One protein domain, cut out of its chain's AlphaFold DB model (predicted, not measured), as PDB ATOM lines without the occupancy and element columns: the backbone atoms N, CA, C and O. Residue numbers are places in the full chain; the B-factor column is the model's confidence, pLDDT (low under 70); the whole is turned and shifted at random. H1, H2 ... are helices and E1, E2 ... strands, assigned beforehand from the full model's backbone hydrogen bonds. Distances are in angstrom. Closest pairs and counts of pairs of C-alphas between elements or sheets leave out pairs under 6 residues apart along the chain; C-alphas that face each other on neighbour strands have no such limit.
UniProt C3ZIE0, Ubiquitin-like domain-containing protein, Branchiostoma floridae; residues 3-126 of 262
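Overview. This is residues 3 to 126 of the 262 residues of the protein "Ubiquitin-like domain-containing protein" of Branchiostoma floridae (UniProt C3ZIE0). Little regular structure: a small, strongly twisted five-strand sheet has H1 across one face, and residues 3 to 49, with no named element, loop beyond H1. The printed part has 124 residues, with E1, E2, H1, E3, E4, H2, E5 in order; the mixed sheet runs E2 E1 E5 E3 E4. Class mixed, 44 residues in named elements; compact, radius of gyration of the C-alphas 15.0 A, spans 40 by 36 by 21 A.

Along the chain. E1, residues 50 to 56, 18.5 A, begins at C-alpha (164.370, 104.008, 204.844). E2 is 64 to 70, 18.7 A; H1 76 to 87, 16.3 A; E3 94 to 98; E4 101 to 103; H2 110 to 113; E5, 120 to 125, 16.8 A, ends at (173.312, 122.792, 192.493).

Arrangement. E1 and E2 form an antiparallel hairpin, N 54 to O 66 2.8 A. E5 is parallel to E1, N 55 to O 121 2.8 A. H1 is on the sheet, height 7.1 A, its closest C-alphas to E2 Leu 79 and Val 70, 6.6 A; its O i to N i+4 pairs are within hydrogen-bond range. H2 only grazes the sheet.

Size, cuts and confidence. Val 20 and Pro 62 have the farthest C-alphas, 43.2 A apart. The printed part has no cut; residues 3 to 47 have pLDDT under 70.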
ATOM      1  N   CYS A   3     186.791 105.875 193.708       35.59
ATOM      2  CA  CYS A   3     187.501 105.370 192.529       35.59
ATOM      3  C   CYS A   3     187.723 106.526 191.555       35.59
ATOM      4  O   CYS A   3     186.778 107.237 191.215       35.59
ATOM      5  N   GLN A   4     188.963 106.701 191.106       35.97
ATOM      6  CA  GLN A   4     189.328 107.699 190.106       35.97
ATOM      7  C   GLN A   4     189.313 107.048 188.715       35.97
ATOM      8  O   GLN A   4     189.857 105.961 188.520       35.97
ATOM      9  N   VAL A   5     188.640 107.676 187.747       36.69
ATOM     10  CA  VAL A   5     188.509 107.157 186.375       36.69
ATOM     11  C   VAL A   5     189.628 107.738 185.513       36.69
ATOM     12  O   VAL A   5     189.674 108.946 185.287       36.69
ATOM     13  N   HIS A   6     190.531 106.881 185.031       34.91
ATOM     14  CA  HIS A   6     191.749 107.308 184.330       34.91
ATOM     15  C   HIS A   6     191.586 107.518 182.812       34.91
ATOM     16  O   HIS A   6     192.431 108.171 182.209       34.91
ATOM     17  N   SER A   7     190.508 107.047 182.169       35.00
ATOM     18  CA  SER A   7     190.241 107.321 180.745       35.00
ATOM     19  C   SER A   7     188.801 106.977 180.337       35.00
ATOM     20  O   SER A   7     188.087 106.275 181.052       35.00
ATOM     21  N   THR A   8     188.345 107.486 179.185       36.66
ATOM     22  CA  THR A   8     187.065 107.089 178.575       36.66
ATOM     23  C   THR A   8     187.149 105.643 178.098       36.66
ATOM     24  O   THR A   8     187.702 105.359 177.036       36.66
ATOM     25  N   GLY A   9     186.604 104.730 178.888       43.00
ATOM     26  CA  GLY A   9     186.552 103.305 178.601       43.00
ATOM     27  C   GLY A   9     186.002 102.557 179.808       43.00
ATOM     28  O   GLY A   9     186.083 103.052 180.931       43.00
ATOM     29  N   ARG A  10     185.407 101.383 179.571       36.69
ATOM     30  CA  ARG A  10     184.915 100.475 180.620       36.69
ATOM     31  C   ARG A  10     185.910 100.400 181.781       36.69
ATOM     32  O   ARG A  10     187.037  99.943 181.609       36.69
ATOM     33  N   VAL A  11     185.472 100.830 182.959       37.28
ATOM     34  CA  VAL A  11     186.307 100.823 184.157       37.28
ATOM     35  C   VAL A  11     186.332  99.403 184.718       37.28
ATOM     36  O   VAL A  11     185.302  98.874 185.126       37.28
ATOM     37  N   THR A  12     187.515  98.787 184.750       37.69
ATOM     38  CA  THR A  12     187.762  97.573 185.541       37.69
ATOM     39  C   THR A  12     188.653  97.989 186.705       37.69
ATOM     40  O   THR A  12     189.789  98.407 186.491       37.69
ATOM     41  N   VAL A  13     188.115  97.957 187.926       42.94
ATOM     42  CA  VAL A  13     188.810  98.427 189.134       42.94
ATOM     43  C   VAL A  13     190.018  97.523 189.401       42.94
ATOM     44  O   VAL A  13     189.843  96.349 189.721       42.94
ATOM     45  N   THR A  14     191.234  98.051 189.239       35.03
ATOM     46  CA  THR A  14     192.490  97.314 189.485       35.03
ATOM     47  C   THR A  14     193.236  97.764 190.736       35.03
ATOM     48  O   THR A  14     194.058  96.991 191.219       35.03
ATOM     49  N   ASP A  15     192.900  98.914 191.327       36.69
ATOM     50  CA  ASP A  15     193.572  99.392 192.535       36.69
ATOM     51  C   ASP A  15     192.604  99.513 193.717       36.69
ATOM     52  O   ASP A  15     191.791 100.431 193.825       36.69
ATOM     53  N   VAL A  16     192.675  98.517 194.599       37.91
ATOM     54  CA  VAL A  16     191.963  98.467 195.876       37.91
ATOM     55  C   VAL A  16     193.000  98.717 196.962       37.91
ATOM     56  O   VAL A  16     193.734  97.799 197.338       37.91
ATOM     57  N   GLN A  17     193.061  99.941 197.497       31.73
ATOM     58  CA  GLN A  17     193.778 100.157 198.752       31.73
ATOM     59  C   GLN A  17     193.057  99.384 199.860       31.73
ATOM     60  O   GLN A  17     191.872  99.556 200.145       31.73
ATOM     61  N   ARG A  18     193.807  98.419 200.375       32.97
ATOM     62  CA  ARG A  18     193.368  97.255 201.125       32.97
ATOM     63  C   ARG A  18     193.072  97.644 202.569       32.97
ATOM     64  O   ARG A  18     194.005  97.912 203.314       32.97
ATOM     65  N   ASP A  19     191.811  97.540 202.976       30.77
ATOM     66  CA  ASP A  19     191.494  96.950 204.275       30.77
ATOM     67  C   ASP A  19     190.104  96.274 204.274       30.77
ATOM     68  O   ASP A  19     189.076  96.893 204.025       30.77
ATOM     69  N   VAL A  20     190.122  94.966 204.566       33.00
ATOM     70  CA  VAL A  20     189.045  94.135 205.150       33.00
ATOM     71  C   VAL A  20     187.822  93.698 204.284       33.00
ATOM     72  O   VAL A  20     186.756  94.296 204.244       33.00
ATOM     73  N   THR A  21     187.939  92.474 203.741       32.97
ATOM     74  CA  THR A  21     186.928  91.379 203.606       32.97
ATOM     75  C   THR A  21     185.636  91.490 202.776       32.97
ATOM     76  O   THR A  21     184.989  90.453 202.618       32.97
ATOM     77  N   GLN A  22     185.247  92.620 202.187       36.50
ATOM     78  CA  GLN A  22     184.041  92.660 201.336       36.50
ATOM     79  C   GLN A  22     184.379  92.669 199.836       36.50
ATOM     80  O   GLN A  22     185.150  93.493 199.353       36.50
ATOM     81  N   VAL A  23     183.809  91.715 199.089       34.00
ATOM     82  CA  VAL A  23     183.911  91.645 197.622       34.00
ATOM     83  C   VAL A  23     182.919  92.649 197.037       34.00
ATOM     84  O   VAL A  23     181.739  92.333 196.899       34.00
ATOM     85  N   CYS A  24     183.371  93.858 196.702       35.38
ATOM     86  CA  CYS A  24     182.518  94.836 196.027       35.38
ATOM     87  C   CYS A  24     182.310  94.396 194.562       35.38
ATOM     88  O   CYS A  24     183.270  94.150 193.830       35.38
ATOM     89  N   ARG A  25     181.050  94.247 194.133       37.16
ATOM     90  CA  ARG A  25     180.687  94.023 192.726       37.16
ATOM     91  C   ARG A  25     180.284  95.359 192.118       37.16
ATOM     92  O   ARG A  25     179.195  95.846 192.378       37.16
ATOM     93  N   CYS A  26     181.146  95.945 191.299       41.00
ATOM     94  CA  CYS A  26     180.787  97.125 190.520       41.00
ATOM     95  C   CYS A  26     180.033  96.683 189.254       41.00
ATOM     96  O   CYS A  26     180.512  95.819 188.519       41.00
ATOM     97  N   GLY A  27     178.857  97.259 188.996       44.34
ATOM     98  CA  GLY A  27     178.246  97.216 187.665       44.34
ATOM     99  C   GLY A  27     179.010  98.123 186.695       44.34
ATOM    100  O   GLY A  27     179.622  99.102 187.118       44.34
ATOM    101  N   GLU A  28     178.987  97.810 185.398       45.16
ATOM    102  CA  GLU A  28     179.542  98.702 184.369       45.16
ATOM    103  C   GLU A  28     178.708  99.999 184.322       45.16
ATOM    104  O   GLU A  28     177.485  99.950 184.210       45.16
ATOM    105  N   THR A  29     179.335 101.173 184.429       46.16
ATOM    106  CA  THR A  29     178.672 102.480 184.243       46.16
ATOM    107  C   THR A  29     179.620 103.427 183.511       46.16
ATOM    108  O   THR A  29     180.813 103.461 183.809       46.16
ATOM    109  N   GLU A  30     179.099 104.172 182.534       43.44
ATOM    110  CA  GLU A  30     179.845 105.211 181.819       43.44
ATOM    111  C   GLU A  30     179.870 106.498 182.657       43.44
ATOM    112  O   GLU A  30     178.824 107.041 183.006       43.44
ATOM    113  N   VAL A  31     181.068 106.981 182.987       44.47
ATOM    114  CA  VAL A  31     181.303 108.257 183.682       44.47
ATOM    115  C   VAL A  31     182.115 109.141 182.741       44.47
ATOM    116  O   VAL A  31     183.082 108.667 182.137       44.47
ATOM    117  N   ALA A  32     181.716 110.402 182.561       40.44
ATOM    118  CA  ALA A  32     182.430 111.304 181.665       40.44
ATOM    119  C   ALA A  32     183.824 111.657 182.218       40.44
ATOM    120  O   ALA A  32     184.088 111.622 183.421       40.44
ATOM    121  N   ARG A  33     184.755 111.966 181.311       38.19
ATOM    122  CA  ARG A  33     186.154 112.250 181.656       38.19
ATOM    123  C   ARG A  33     186.238 113.505 182.534       38.19
ATOM    124  O   ARG A  33     185.775 114.560 182.119       38.19
ATOM    125  N   GLY A  34     186.873 113.386 183.701       37.47
ATOM    126  CA  GLY A  34     187.008 114.478 184.675       37.47
ATOM    127  C   GLY A  34     185.906 114.530 185.740       37.47
ATOM    128  O   GLY A  34     185.977 115.377 186.630       37.47
ATOM    129  N   ASP A  35     184.931 113.618 185.688       40.91
ATOM    130  CA  ASP A  35     183.872 113.523 186.688       40.91
ATOM    131  C   ASP A  35     184.207 112.521 187.800       40.91
ATOM    132  O   ASP A  35     184.838 111.482 187.590       40.91
ATOM    133  N   TRP A  36     183.742 112.838 189.008       39.00
ATOM    134  CA  TRP A  36     183.830 111.962 190.170       39.00
ATOM    135  C   TRP A  36     182.551 111.138 190.274       39.00
ATOM    136  O   TRP A  36     181.451 111.692 190.332       39.00
ATOM    137  N   ALA A  37     182.695 109.818 190.335       43.41
ATOM    138  CA  ALA A  37     181.594 108.909 190.612       43.41
ATOM    139  C   ALA A  37     181.811 108.238 191.967       43.41
ATOM    140  O   ALA A  37     182.865 107.665 192.252       43.41
ATOM    141  N   TRP A  38     180.790 108.312 192.813       46.06
ATOM    142  CA  TRP A  38     180.777 107.626 194.092       46.06
ATOM    143  C   TRP A  38     180.291 106.195 193.862       46.06
ATOM    144  O   TRP A  38     179.134 105.989 193.492       46.06
ATOM    145  N   PHE A  39     181.149 105.204 194.088       46.94
ATOM    146  CA  PHE A  39     180.763 103.795 194.038       46.94
ATOM    147  C   PHE A  39     180.558 103.295 195.467       46.94
ATOM    148  O   PHE A  39     181.513 103.133 196.227       46.94
ATOM    149  N   GLY A  40     179.298 103.085 195.847       41.78
ATOM    150  CA  GLY A  40     178.980 102.377 197.081       41.78
ATOM    151  C   GLY A  40     179.398 100.913 196.954       41.78
ATOM    152  O   GLY A  40     179.140 100.282 195.931       41.78
ATOM    153  N   CYS A  41     180.038 100.364 197.985       43.00
ATOM    154  CA  CYS A  41     180.039  98.919 198.160       43.00
ATOM    155  C   CYS A  41     178.646  98.543 198.663       43.00
ATOM    156  O   CYS A  41     178.183  99.114 199.652       43.00
ATOM    157  N   ASP A  42     177.974  97.630 197.964       48.72
ATOM    158  CA  ASP A  42     176.683  97.091 198.382       48.72
ATOM    159  C   ASP A  42     176.886  96.318 199.696       48.72
ATOM    160  O   ASP A  42     177.161  95.117 199.713       48.72
ATOM    161  N   GLY A  43     176.826  97.039 200.816       48.97
ATOM    162  CA  GLY A  43     176.805  96.476 202.155       48.97
ATOM    163  C   GLY A  43     175.521  95.678 202.299       48.97
ATOM    164  O   GLY A  43     174.431  96.236 202.406       48.97
ATOM    165  N   GLN A  44     175.655  94.361 202.224       43.38
ATOM    166  CA  GLN A  44     174.567  93.401 202.286       43.38
ATOM    167  C   GLN A  44     174.082  93.245 203.738       43.38
ATOM    168  O   GLN A  44     174.211  92.173 204.316       43.38
ATOM    169  N   ASP A  45     173.541  94.311 204.331       48.78
ATOM    170  CA  ASP A  45     172.932  94.271 205.660       48.78
ATOM    171  C   ASP A  45     171.405  94.306 205.547       48.78
ATOM    172  O   ASP A  45     170.794  95.203 204.973       48.78
ATOM    173  N   SER A  46     170.789  93.259 206.089       53.41
ATOM    174  CA  SER A  46     169.367  92.914 206.029       53.41
ATOM    175  C   SER A  46     168.470  93.790 206.920       53.41
ATOM    176  O   SER A  46     167.526  93.283 207.529       53.41
ATOM    177  N   GLY A  47     168.790  95.078 207.056       62.31
ATOM    178  CA  GLY A  47     167.954  96.059 207.742       62.31
ATOM    179  C   GLY A  47     166.814  96.548 206.848       62.31
ATOM    180  O   GLY A  47     166.978  96.671 205.632       62.31
ATOM    181  N   GLU A  48     165.649  96.821 207.444       77.44
ATOM    182  CA  GLU A  48     164.577  97.559 206.769       77.44
ATOM    183  C   GLU A  48     165.125  98.943 206.382       77.44
ATOM    184  O   GLU A  48     165.489  99.738 207.249       77.44
ATOM    185  N   GLY A  49     165.273  99.188 205.077       86.62
ATOM    186  CA  GLY A  49     165.759 100.466 204.559       86.62
ATOM    187  C   GLY A  49     164.732 101.578 204.763       86.62
ATOM    188  O   GLY A  49     163.534 101.311 204.814       86.62
ATOM    189  N   TYR A  50     165.207 102.818 204.856       91.50
ATOM    190  CA  TYR A  50     164.370 104.008 204.844       91.50
ATOM    191  C   TYR A  50     163.978 104.388 203.423       91.50
ATOM    192  O   TYR A  50     164.850 104.528 202.570       91.50
ATOM    193  N   THR A  51     162.697 104.625 203.170       95.19
ATOM    194  CA  THR A  51     162.233 105.326 201.973       95.19
ATOM    195  C   THR A  51     162.304 106.824 202.232       95.19
ATOM    196  O   THR A  51     161.641 107.340 203.134       95.19
ATOM    197  N   VAL A  52     163.116 107.532 201.455       95.94
ATOM    198  CA  VAL A  52     163.231 108.994 201.489       95.94
ATOM    199  C   VAL A  52     162.783 109.572 200.154       95.94
ATOM    200  O   VAL A  52     163.052 108.985 199.108       95.94
ATOM    201  N   SER A  53     162.121 110.723 200.183       97.19
ATOM    202  CA  SER A  53     161.708 111.436 198.973       97.19
ATOM    203  C   SER A  53     162.742 112.507 198.649       97.19
ATOM    204  O   SER A  53     163.053 113.345 199.493       97.19
ATOM    205  N   VAL A  54     163.278 112.501 197.432       96.50
ATOM    206  CA  VAL A  54     164.291 113.465 196.990       96.50
ATOM    207  C   VAL A  54     163.760 114.288 195.830       96.50
ATOM    208  O   VAL A  54     163.458 113.760 194.761       96.50
ATOM    209  N   GLU A  55     163.658 115.595 196.042       96.50
ATOM    210  CA  GLU A  55     163.352 116.588 195.019       96.50
ATOM    211  C   GLU A  55     164.633 116.983 194.279       96.50
ATOM    212  O   GLU A  55     165.638 117.343 194.894       96.50
ATOM    213  N   TYR A  56     164.610 116.931 192.949       93.56
ATOM    214  CA  TYR A  56     165.741 117.306 192.110       93.56
ATOM    215  C   TYR A  56     165.284 117.960 190.806       93.56
ATOM    216  O   TYR A  56     164.198 117.693 190.286       93.56
ATOM    217  N   THR A  57     166.141 118.807 190.235       89.50
ATOM    218  CA  THR A  57     165.904 119.436 188.930       89.50
ATOM    219  C   THR A  57     166.891 118.874 187.902       89.50
ATOM    220  O   THR A  57     168.082 119.188 187.971       89.50
ATOM    221  N   PRO A  58     166.441 118.042 186.946       85.38
ATOM    222  CA  PRO A  58     167.292 117.568 185.863       85.38
ATOM    223  C   PRO A  58     167.669 118.718 184.919       85.38
ATOM    224  O   PRO A  58     166.931 119.689 184.770       85.38
ATOM    225  N   THR A  59     168.799 118.584 184.222       81.12
ATOM    226  CA  THR A  59     169.378 119.637 183.364       81.12
ATOM    227  C   THR A  59     168.409 120.196 182.317       81.12
ATOM    228  O   THR A  59     168.490 121.370 181.965       81.12
ATOM    229  N   THR A  60     167.502 119.368 181.798       81.06
ATOM    230  CA  THR A  60     166.597 119.718 180.691       81.06
ATOM    231  C   THR A  60     165.118 119.516 181.025       81.06
ATOM    232  O   THR A  60     164.294 119.430 180.115       81.06
ATOM    233  N   GLY A  61     164.749 119.445 182.308       84.56
ATOM    234  CA  GLY A  61     163.379 119.123 182.712       84.56
ATOM    235  C   GLY A  61     162.862 119.919 183.909       84.56
ATOM    236  O   GLY A  61     163.605 120.686 184.522       84.56
ATOM    237  N   PRO A  62     161.566 119.762 184.231       92.50
ATOM    238  CA  PRO A  62     160.994 120.341 185.434       92.50
ATOM    239  C   PRO A  62     161.560 119.650 186.674       92.50
ATOM    240  O   PRO A  62     161.970 118.490 186.621       92.50
ATOM    241  N   THR A  63     161.526 120.353 187.801       93.31
ATOM    242  CA  THR A  63     161.768 119.747 189.107       93.31
ATOM    243  C   THR A  63     160.816 118.576 189.332       93.31
ATOM    244  O   THR A  63     159.613 118.692 189.086       93.31
ATOM    245  N   THR A  64     161.362 117.450 189.777       94.56
ATOM    246  CA  THR A  64     160.614 116.229 190.060       94.56
ATOM    247  C   THR A  64     161.071 115.637 191.387       94.56
ATOM    248  O   THR A  64     162.175 115.914 191.852       94.56
ATOM    249  N   THR A  65     160.226 114.804 191.982       96.12
ATOM    250  CA  THR A  65     160.532 114.079 193.217       96.12
ATOM    251  C   THR A  65     160.590 112.589 192.914       96.12
ATOM    252  O   THR A  65     159.760 112.088 192.152       96.12
ATOM    253  N   THR A  66     161.561 111.887 193.492       94.62
ATOM    254  CA  THR A  66     161.639 110.422 193.450       94.62
ATOM    255  C   THR A  66     161.798 109.857 194.850       94.62
ATOM    256  O   THR A  66     162.453 110.468 195.691       94.62
ATOM    257  N   ASP A  67     161.235 108.677 195.080       96.12
ATOM    258  CA  ASP A  67     161.430 107.938 196.322       96.12
ATOM    259  C   ASP A  67     162.604 106.973 196.164       96.12
ATOM    260  O   ASP A  67     162.702 106.278 195.152       96.12
ATOM    261  N   ILE A  68     163.492 106.947 197.156       93.69
ATOM    262  CA  ILE A  68     164.705 106.124 197.163       93.69
ATOM    263  C   ILE A  68     164.779 105.373 198.479       93.69
ATOM    264  O   ILE A  68     164.620 105.955 199.553       93.69
ATOM    265  N   THR A  69     165.059 104.076 198.398       93.50
ATOM    266  CA  THR A  69     165.308 103.255 199.580       93.50
ATOM    267  C   THR A  69     166.791 103.280 199.936       93.50
ATOM    268  O   THR A  69     167.641 102.887 199.138       93.50
ATOM    269  N   VAL A  70     167.112 103.702 201.154       92.44
ATOM    270  CA  VAL A  70     168.479 103.820 201.674       92.44
ATOM    271  C   VAL A  70     168.635 103.137 203.020       92.44
ATOM    272  O   VAL A  70     167.685 103.009 203.781       92.44
ATOM    273  N   GLN A  71     169.845 102.695 203.351       93.81
ATOM    274  CA  GLN A  71     170.105 102.117 204.668       93.81
ATOM    275  C   GLN A  71     170.392 103.227 205.698       93.81
ATOM    276  O   GLN A  71     171.171 104.131 205.397       93.81
ATOM    277  N   PRO A  72     169.826 103.173 206.919       92.75
ATOM    278  CA  PRO A  72     169.997 104.224 207.934       92.75
ATOM    279  C   PRO A  72     171.458 104.488 208.314       92.75
ATOM    280  O   PRO A  72     171.863 105.625 208.568       92.75
ATOM    281  N   ASP A  73     172.243 103.415 208.362       92.94
ATOM    282  CA  ASP A  73     173.653 103.442 208.741       92.94
ATOM    283  C   ASP A  73     174.577 103.689 207.534       92.94
ATOM    284  O   ASP A  73     175.791 103.815 207.703       92.94
ATOM    285  N   ALA A  74     174.024 103.811 206.319       90.56
ATOM    286  CA  ALA A  74     174.807 104.161 205.142       90.56
ATOM    287  C   ALA A  74     175.342 105.601 205.246       90.56
ATOM    288  O   ALA A  74     174.653 106.473 205.786       90.56
ATOM    289  N   PRO A  75     176.550 105.873 204.724       94.56
ATOM    290  CA  PRO A  75     177.096 107.225 204.649       94.56
ATOM    291  C   PRO A  75     176.312 108.087 203.649       94.56
ATOM    292  O   PRO A  75     175.743 107.568 202.683       94.56
ATOM    293  N   LEU A  76     176.335 109.410 203.831       93.81
ATOM    294  CA  LEU A  76     175.724 110.371 202.906       93.81
ATOM    295  C   LEU A  76     176.206 110.180 201.458       93.81
ATOM    296  O   LEU A  76     175.401 110.234 200.525       93.81
ATOM    297  N   ALA A  77     177.488 109.858 201.265       90.69
ATOM    298  CA  ALA A  77     178.050 109.533 199.955       90.69
ATOM    299  C   ALA A  77     177.295 108.398 199.236       90.69
ATOM    300  O   ALA A  77     177.087 108.471 198.027       90.69
ATOM    301  N   ALA A  78     176.835 107.371 199.960       90.75
ATOM    302  CA  ALA A  78     176.105 106.247 199.370       90.75
ATOM    303  C   ALA A  78     174.683 106.632 198.923       90.75
ATOM    304  O   ALA A  78     174.187 106.108 197.920       90.75
ATOM    305  N   LEU A  79     174.040 107.579 199.618       92.69
ATOM    306  CA  LEU A  79     172.783 108.176 199.159       92.69
ATOM    307  C   LEU A  79     173.010 108.964 197.863       92.69
ATOM    308  O   LEU A  79     172.262 108.770 196.910       92.69
ATOM    309  N   MET A  80     174.065 109.785 197.789       91.88
ATOM    310  CA  MET A  80     174.406 110.527 196.566       91.88
ATOM    311  C   MET A  80     174.716 109.587 195.391       91.88
ATOM    312  O   MET A  80     174.242 109.818 194.282       91.88
ATOM    313  N   SER A  81     175.440 108.487 195.623       88.69
ATOM    314  CA  SER A  81     175.648 107.435 194.614       88.69
ATOM    315  C   SER A  81     174.336 106.858 194.093       88.69
ATOM    316  O   SER A  81     174.149 106.713 192.885       88.69
ATOM    317  N   THR A  82     173.440 106.493 195.014       90.88
ATOM    318  CA  THR A  82     172.153 105.877 194.678       90.88
ATOM    319  C   THR A  82     171.287 106.856 193.891       90.88
ATOM    320  O   THR A  82     170.765 106.492 192.841       90.88
ATOM    321  N   LEU A  83     171.244 108.120 194.320       91.12
ATOM    322  CA  LEU A  83     170.589 109.215 193.610       91.12
ATOM    323  C   LEU A  83     171.108 109.372 192.184       91.12
ATOM    324  O   LEU A  83     170.309 109.378 191.250       91.12
ATOM    325  N   ALA A  84     172.428 109.460 191.998       88.44
ATOM    326  CA  ALA A  84     173.026 109.609 190.674       88.44
ATOM    327  C   ALA A  84     172.650 108.444 189.747       88.44
ATOM    328  O   ALA A  84     172.327 108.647 188.575       88.44
ATOM    329  N   ARG A  85     172.664 107.223 190.289       88.12
ATOM    330  CA  ARG A  85     172.347 105.997 189.554       88.12
ATOM    331  C   ARG A  85     170.871 105.910 189.161       88.12
ATOM    332  O   ARG A  85     170.586 105.503 188.042       88.12
ATOM    333  N   GLU A  86     169.954 106.265 190.059       87.00
ATOM    334  CA  GLU A  86     168.507 106.122 189.832       87.00
ATOM    335  C   GLU A  86     167.902 107.287 189.046       87.00
ATOM    336  O   GLU A  86     167.011 107.085 188.223       87.00
ATOM    337  N   THR A  87     168.394 108.508 189.260       85.06
ATOM    338  CA  THR A  87     167.857 109.713 188.603       85.06
ATOM    339  C   THR A  87     168.568 110.062 187.299       85.06
ATOM    340  O   THR A  87     168.074 110.899 186.543       85.06
ATOM    341  N   HIS A  88     169.737 109.462 187.041       85.00
ATOM    342  CA  HIS A  88     170.669 109.860 185.981       85.00
ATOM    343  C   HIS A  88     171.102 111.335 186.054       85.00
ATOM    344  O   HIS A  88     171.566 111.902 185.063       85.00
ATOM    345  N   VAL A  89     170.960 111.972 187.221       81.44
ATOM    346  CA  VAL A  89     171.449 113.328 187.466       81.44
ATOM    347  C   VAL A  89     172.845 113.242 188.080       81.44
ATOM    348  O   VAL A  89     173.003 112.643 189.143       81.44
ATOM    349  N   PRO A  90     173.877 113.837 187.452       79.75
ATOM    350  CA  PRO A  90     175.216 113.845 188.022       79.75
ATOM    351  C   PRO A  90     175.224 114.559 189.376       79.75
ATOM    352  O   PRO A  90     174.922 115.747 189.450       79.75
ATOM    353  N   CYS A  91     175.627 113.857 190.437       76.69
ATOM    354  CA  CYS A  91     175.751 114.441 191.777       76.69
ATOM    355  C   CYS A  91     177.021 115.291 191.968       76.69
ATOM    356  O   CYS A  91     177.257 115.828 193.052       76.69
ATOM    357  N   ALA A  92     177.848 115.439 190.930       75.00
ATOM    358  CA  ALA A  92     179.003 116.323 190.968       75.00
ATOM    359  C   ALA A  92     178.550 117.780 191.169       75.00
ATOM    360  O   ALA A  92     177.706 118.290 190.432       75.00
ATOM    361  N   ARG A  93     179.146 118.469 192.155       79.00
ATOM    362  CA  ARG A  93     178.837 119.876 192.500       79.00
ATOM    363  C   ARG A  93     177.382 120.100 192.935       79.00
ATOM    364  O   ARG A  93     176.806 121.167 192.700       79.00
ATOM    365  N   GLN A  94     176.789 119.091 193.562       87.50
ATOM    366  CA  GLN A  94     175.464 119.176 194.154       87.50
ATOM    367  C   GLN A  94     175.544 118.966 195.662       87.50
ATOM    368  O   GLN A  94     176.403 118.243 196.159       87.50
ATOM    369  N   ALA A  95     174.628 119.615 196.362       90.81
ATOM    370  CA  ALA A  95     174.416 119.505 197.789       90.81
ATOM    371  C   ALA A  95     173.045 118.892 198.038       90.81
ATOM    372  O   ALA A  95     172.076 119.230 197.355       90.81
ATOM    373  N   ILE A  96     172.958 118.033 199.049       94.12
ATOM    374  CA  ILE A  96     171.675 117.605 199.595       94.12
ATOM    375  C   ILE A  96     171.315 118.566 200.722       94.12
ATOM    376  O   ILE A  96     172.112 118.786 201.632       94.12
ATOM    377  N   LEU A  97     170.115 119.133 200.654       95.75
ATOM    378  CA  LEU A  97     169.535 119.922 201.723       95.75
ATOM    379  C   LEU A  97     168.538 119.069 202.501       95.75
ATOM    380  O   LEU A  97     167.670 118.423 201.911       95.75
ATOM    381  N   HIS A  98     168.642 119.132 203.822       95.69
ATOM    382  CA  HIS A  98     167.711 118.540 204.774       95.69
ATOM    383  C   HIS A  98     167.222 119.653 205.702       95.69
ATOM    384  O   HIS A  98     168.034 120.374 206.272       95.69
ATOM    385  N   ASP A  99     165.906 119.880 205.756       93.44
ATOM    386  CA  ASP A  99     165.299 121.010 206.483       93.44
ATOM    387  C   ASP A  99     165.888 122.396 206.131       93.44
ATOM    388  O   ASP A  99     165.880 123.335 206.924       93.44
ATOM    389  N   GLY A 100     166.379 122.543 204.895       92.81
ATOM    390  CA  GLY A 100     167.006 123.772 204.399       92.81
ATOM    391  C   GLY A 100     168.491 123.920 204.747       92.81
ATOM    392  O   GLY A 100     169.116 124.869 204.272       92.81
ATOM    393  N   GLU A 101     169.066 122.986 205.505       93.94
ATOM    394  CA  GLU A 101     170.491 122.944 205.825       93.94
ATOM    395  C   GLU A 101     171.248 122.038 204.856       93.94
ATOM    396  O   GLU A 101     170.800 120.946 204.507       93.94
ATOM    397  N   GLU A 102     172.410 122.505 204.403       93.75
ATOM    398  CA  GLU A 102     173.281 121.761 203.500       93.75
ATOM    399  C   GLU A 102     174.060 120.683 204.261       93.75
ATOM    400  O   GLU A 102     174.799 120.966 205.204       93.75
ATOM    401  N   LEU A 103     173.915 119.436 203.818       94.31
ATOM    402  CA  LEU A 103     174.657 118.304 204.351       94.31
ATOM    403  C   LEU A 103     176.033 118.244 203.676       94.31
ATOM    404  O   LEU A 103     176.139 117.866 202.510       94.31
ATOM    405  N   MET A 104     177.082 118.640 204.402       86.81
ATOM    406  CA  MET A 104     178.437 118.769 203.846       86.81
ATOM    407  C   MET A 104     179.355 117.572 204.098       86.81
ATOM    408  O   MET A 104     180.358 117.438 203.404       86.81
ATOM    409  N   ASP A 105     179.053 116.726 205.086       89.44
ATOM    410  CA  ASP A 105     179.945 115.635 205.483       89.44
ATOM    411  C   ASP A 105     179.538 114.311 204.801       89.44
ATOM    412  O   ASP A 105     178.533 113.705 205.196       89.44
ATOM    413  N   PRO A 106     180.278 113.856 203.768       88.94
ATOM    414  CA  PRO A 106     179.922 112.676 202.983       88.94
ATOM    415  C   PRO A 106     180.055 111.364 203.767       88.94
ATOM    416  O   PRO A 106     179.420 110.373 203.394       88.94
ATOM    417  N   ASP A 107     180.852 111.346 204.837       90.06
ATOM    418  CA  ASP A 107     181.175 110.136 205.597       90.06
ATOM    419  C   ASP A 107     180.228 109.919 206.788       90.06
ATOM    420  O   ASP A 107     180.188 108.836 207.382       90.06
ATOM    421  N   VAL A 108     179.416 110.923 207.140       89.44
ATOM    422  CA  VAL A 108     178.432 110.806 208.219       89.44
ATOM    423  C   VAL A 108     177.225 109.992 207.754       89.44
ATOM    424  O   VAL A 108     176.655 110.210 206.685       89.44
ATOM    425  N   CYS A 109     176.815 109.035 208.590       93.50
ATOM    426  CA  CYS A 109     175.658 108.185 208.323       93.50
ATOM    427  C   CYS A 109     174.344 108.979 208.303       93.50
ATOM    428  O   CYS A 109     174.133 109.852 209.150       93.50
ATOM    429  N   LEU A 110     173.412 108.592 207.431       94.00
ATOM    430  CA  LEU A 110     172.115 109.259 207.249       94.00
ATOM    431  C   LEU A 110     171.336 109.418 208.564       94.00
ATOM    432  O   LEU A 110     170.847 110.503 208.876       94.00
ATOM    433  N   LYS A 111     171.315 108.378 209.404       93.38
ATOM    434  CA  LYS A 111     170.679 108.419 210.728       93.38
ATOM    435  C   LYS A 111     171.260 109.497 211.651       93.38
ATOM    436  O   LYS A 111     170.524 110.091 212.437       93.38
ATOM    437  N   LYS A 112     172.571 109.756 211.589       93.25
ATOM    438  CA  LYS A 112     173.223 110.811 212.390       93.25
ATOM    439  C   LYS A 112     172.898 112.210 211.870       93.25
ATOM    440  O   LYS A 112     172.884 113.142 212.664       93.25
ATOM    441  N   LEU A 113     172.602 112.331 210.577       94.38
ATOM    442  CA  LEU A 113     172.125 113.562 209.939       94.38
ATOM    443  C   LEU A 113     170.624 113.812 210.180       94.38
ATOM    444  O   LEU A 113     170.068 114.767 209.648       94.38
ATOM    445  N   GLY A 114     169.964 112.961 210.976       95.25
ATOM    446  CA  GLY A 114     168.540 113.076 211.292       95.25
ATOM    447  C   GLY A 114     167.609 112.575 210.187       95.25
ATOM    448  O   GLY A 114     166.405 112.772 210.292       95.25
ATOM    449  N   ILE A 115     168.142 111.918 209.154       95.56
ATOM    450  CA  ILE A 115     167.350 111.384 208.046       95.56
ATOM    451  C   ILE A 115     166.675 110.084 208.499       95.56
ATOM    452  O   ILE A 115     167.337 109.132 208.921       95.56
ATOM    453  N   VAL A 116     165.348 110.056 208.406       95.88
ATOM    454  CA  VAL A 116     164.461 108.947 208.802       95.88
ATOM    455  C   VAL A 116     163.480 108.574 207.676       95.88
ATOM    456  O   VAL A 116     163.422 109.251 206.650       95.88
ATOM    457  N   GLU A 117     162.683 107.518 207.859       96.44
ATOM    458  CA  GLU A 117     161.590 107.150 206.938       96.44
ATOM    459  C   GLU A 117     160.677 108.348 206.628       96.44
ATOM    460  O   GLU A 117     160.214 109.039 207.538       96.44
ATOM    461  N   GLY A 118     160.400 108.577 205.344       96.44
ATOM    462  CA  GLY A 118     159.540 109.659 204.863       96.44
ATOM    463  C   GLY A 118     160.193 111.043 204.857       96.44
ATOM    464  O   GLY A 118     159.505 112.034 204.612       96.44
ATOM    465  N   THR A 119     161.499 111.138 205.125       97.25
ATOM    466  CA  THR A 119     162.232 112.412 205.056       97.25
ATOM    467  C   THR A 119     162.223 112.963 203.634       97.25
ATOM    468  O   THR A 119     162.458 112.224 202.676       97.25
ATOM    469  N   HIS A 120     161.998 114.273 203.514       97.50
ATOM    470  CA  HIS A 120     162.084 114.999 202.254       97.50
ATOM    471  C   HIS A 120     163.439 115.701 202.130       97.50
ATOM    472  O   HIS A 120     163.813 116.507 202.983       97.50
ATOM    473  N   LEU A 121     164.160 115.420 201.050       96.88
ATOM    474  CA  LEU A 121     165.473 115.978 200.751       96.88
ATOM    475  C   LEU A 121     165.413 116.792 199.461       96.88
ATOM    476  O   LEU A 121     164.658 116.461 198.549       96.88
ATOM    477  N   VAL A 122     166.233 117.835 199.360       96.12
ATOM    478  CA  VAL A 122     166.322 118.659 198.145       96.12
ATOM    479  C   VAL A 122     167.738 118.616 197.601       96.12
ATOM    480  O   VAL A 122     168.683 119.027 198.269       96.12
ATOM    481  N   LEU A 123     167.893 118.149 196.368       93.88
ATOM    482  CA  LEU A 123     169.161 118.152 195.655       93.88
ATOM    483  C   LEU A 123     169.332 119.492 194.937       93.88
ATOM    484  O   LEU A 123     168.604 119.814 193.996       93.88
ATOM    485  N   LYS A 124     170.308 120.287 195.375       91.19
ATOM    486  CA  LYS A 124     170.567 121.626 194.843       91.19
ATOM    487  C   LYS A 124     171.943 121.700 194.206       91.19
ATOM    488  O   LYS A 124     172.929 121.190 194.729       91.19
ATOM    489  N   LYS A 125     172.031 122.417 193.089       86.88
ATOM    490  CA  LYS A 125     173.312 122.792 192.493       86.88
ATOM    491  C   LYS A 125     174.028 123.806 193.390       86.88
ATOM    492  O   LYS A 125     173.453 124.838 193.738       86.88
ATOM    493  N   ILE A 126     175.284 123.534 193.722       82.44
ATOM    494  CA  ILE A 126     176.130 124.492 194.435       82.44
ATOM    495  C   ILE A 126     176.680 125.468 193.391       82.44
ATOM    496  O   ILE A 126     177.542 125.121 192.581       82.44
TER     497      ILE A 126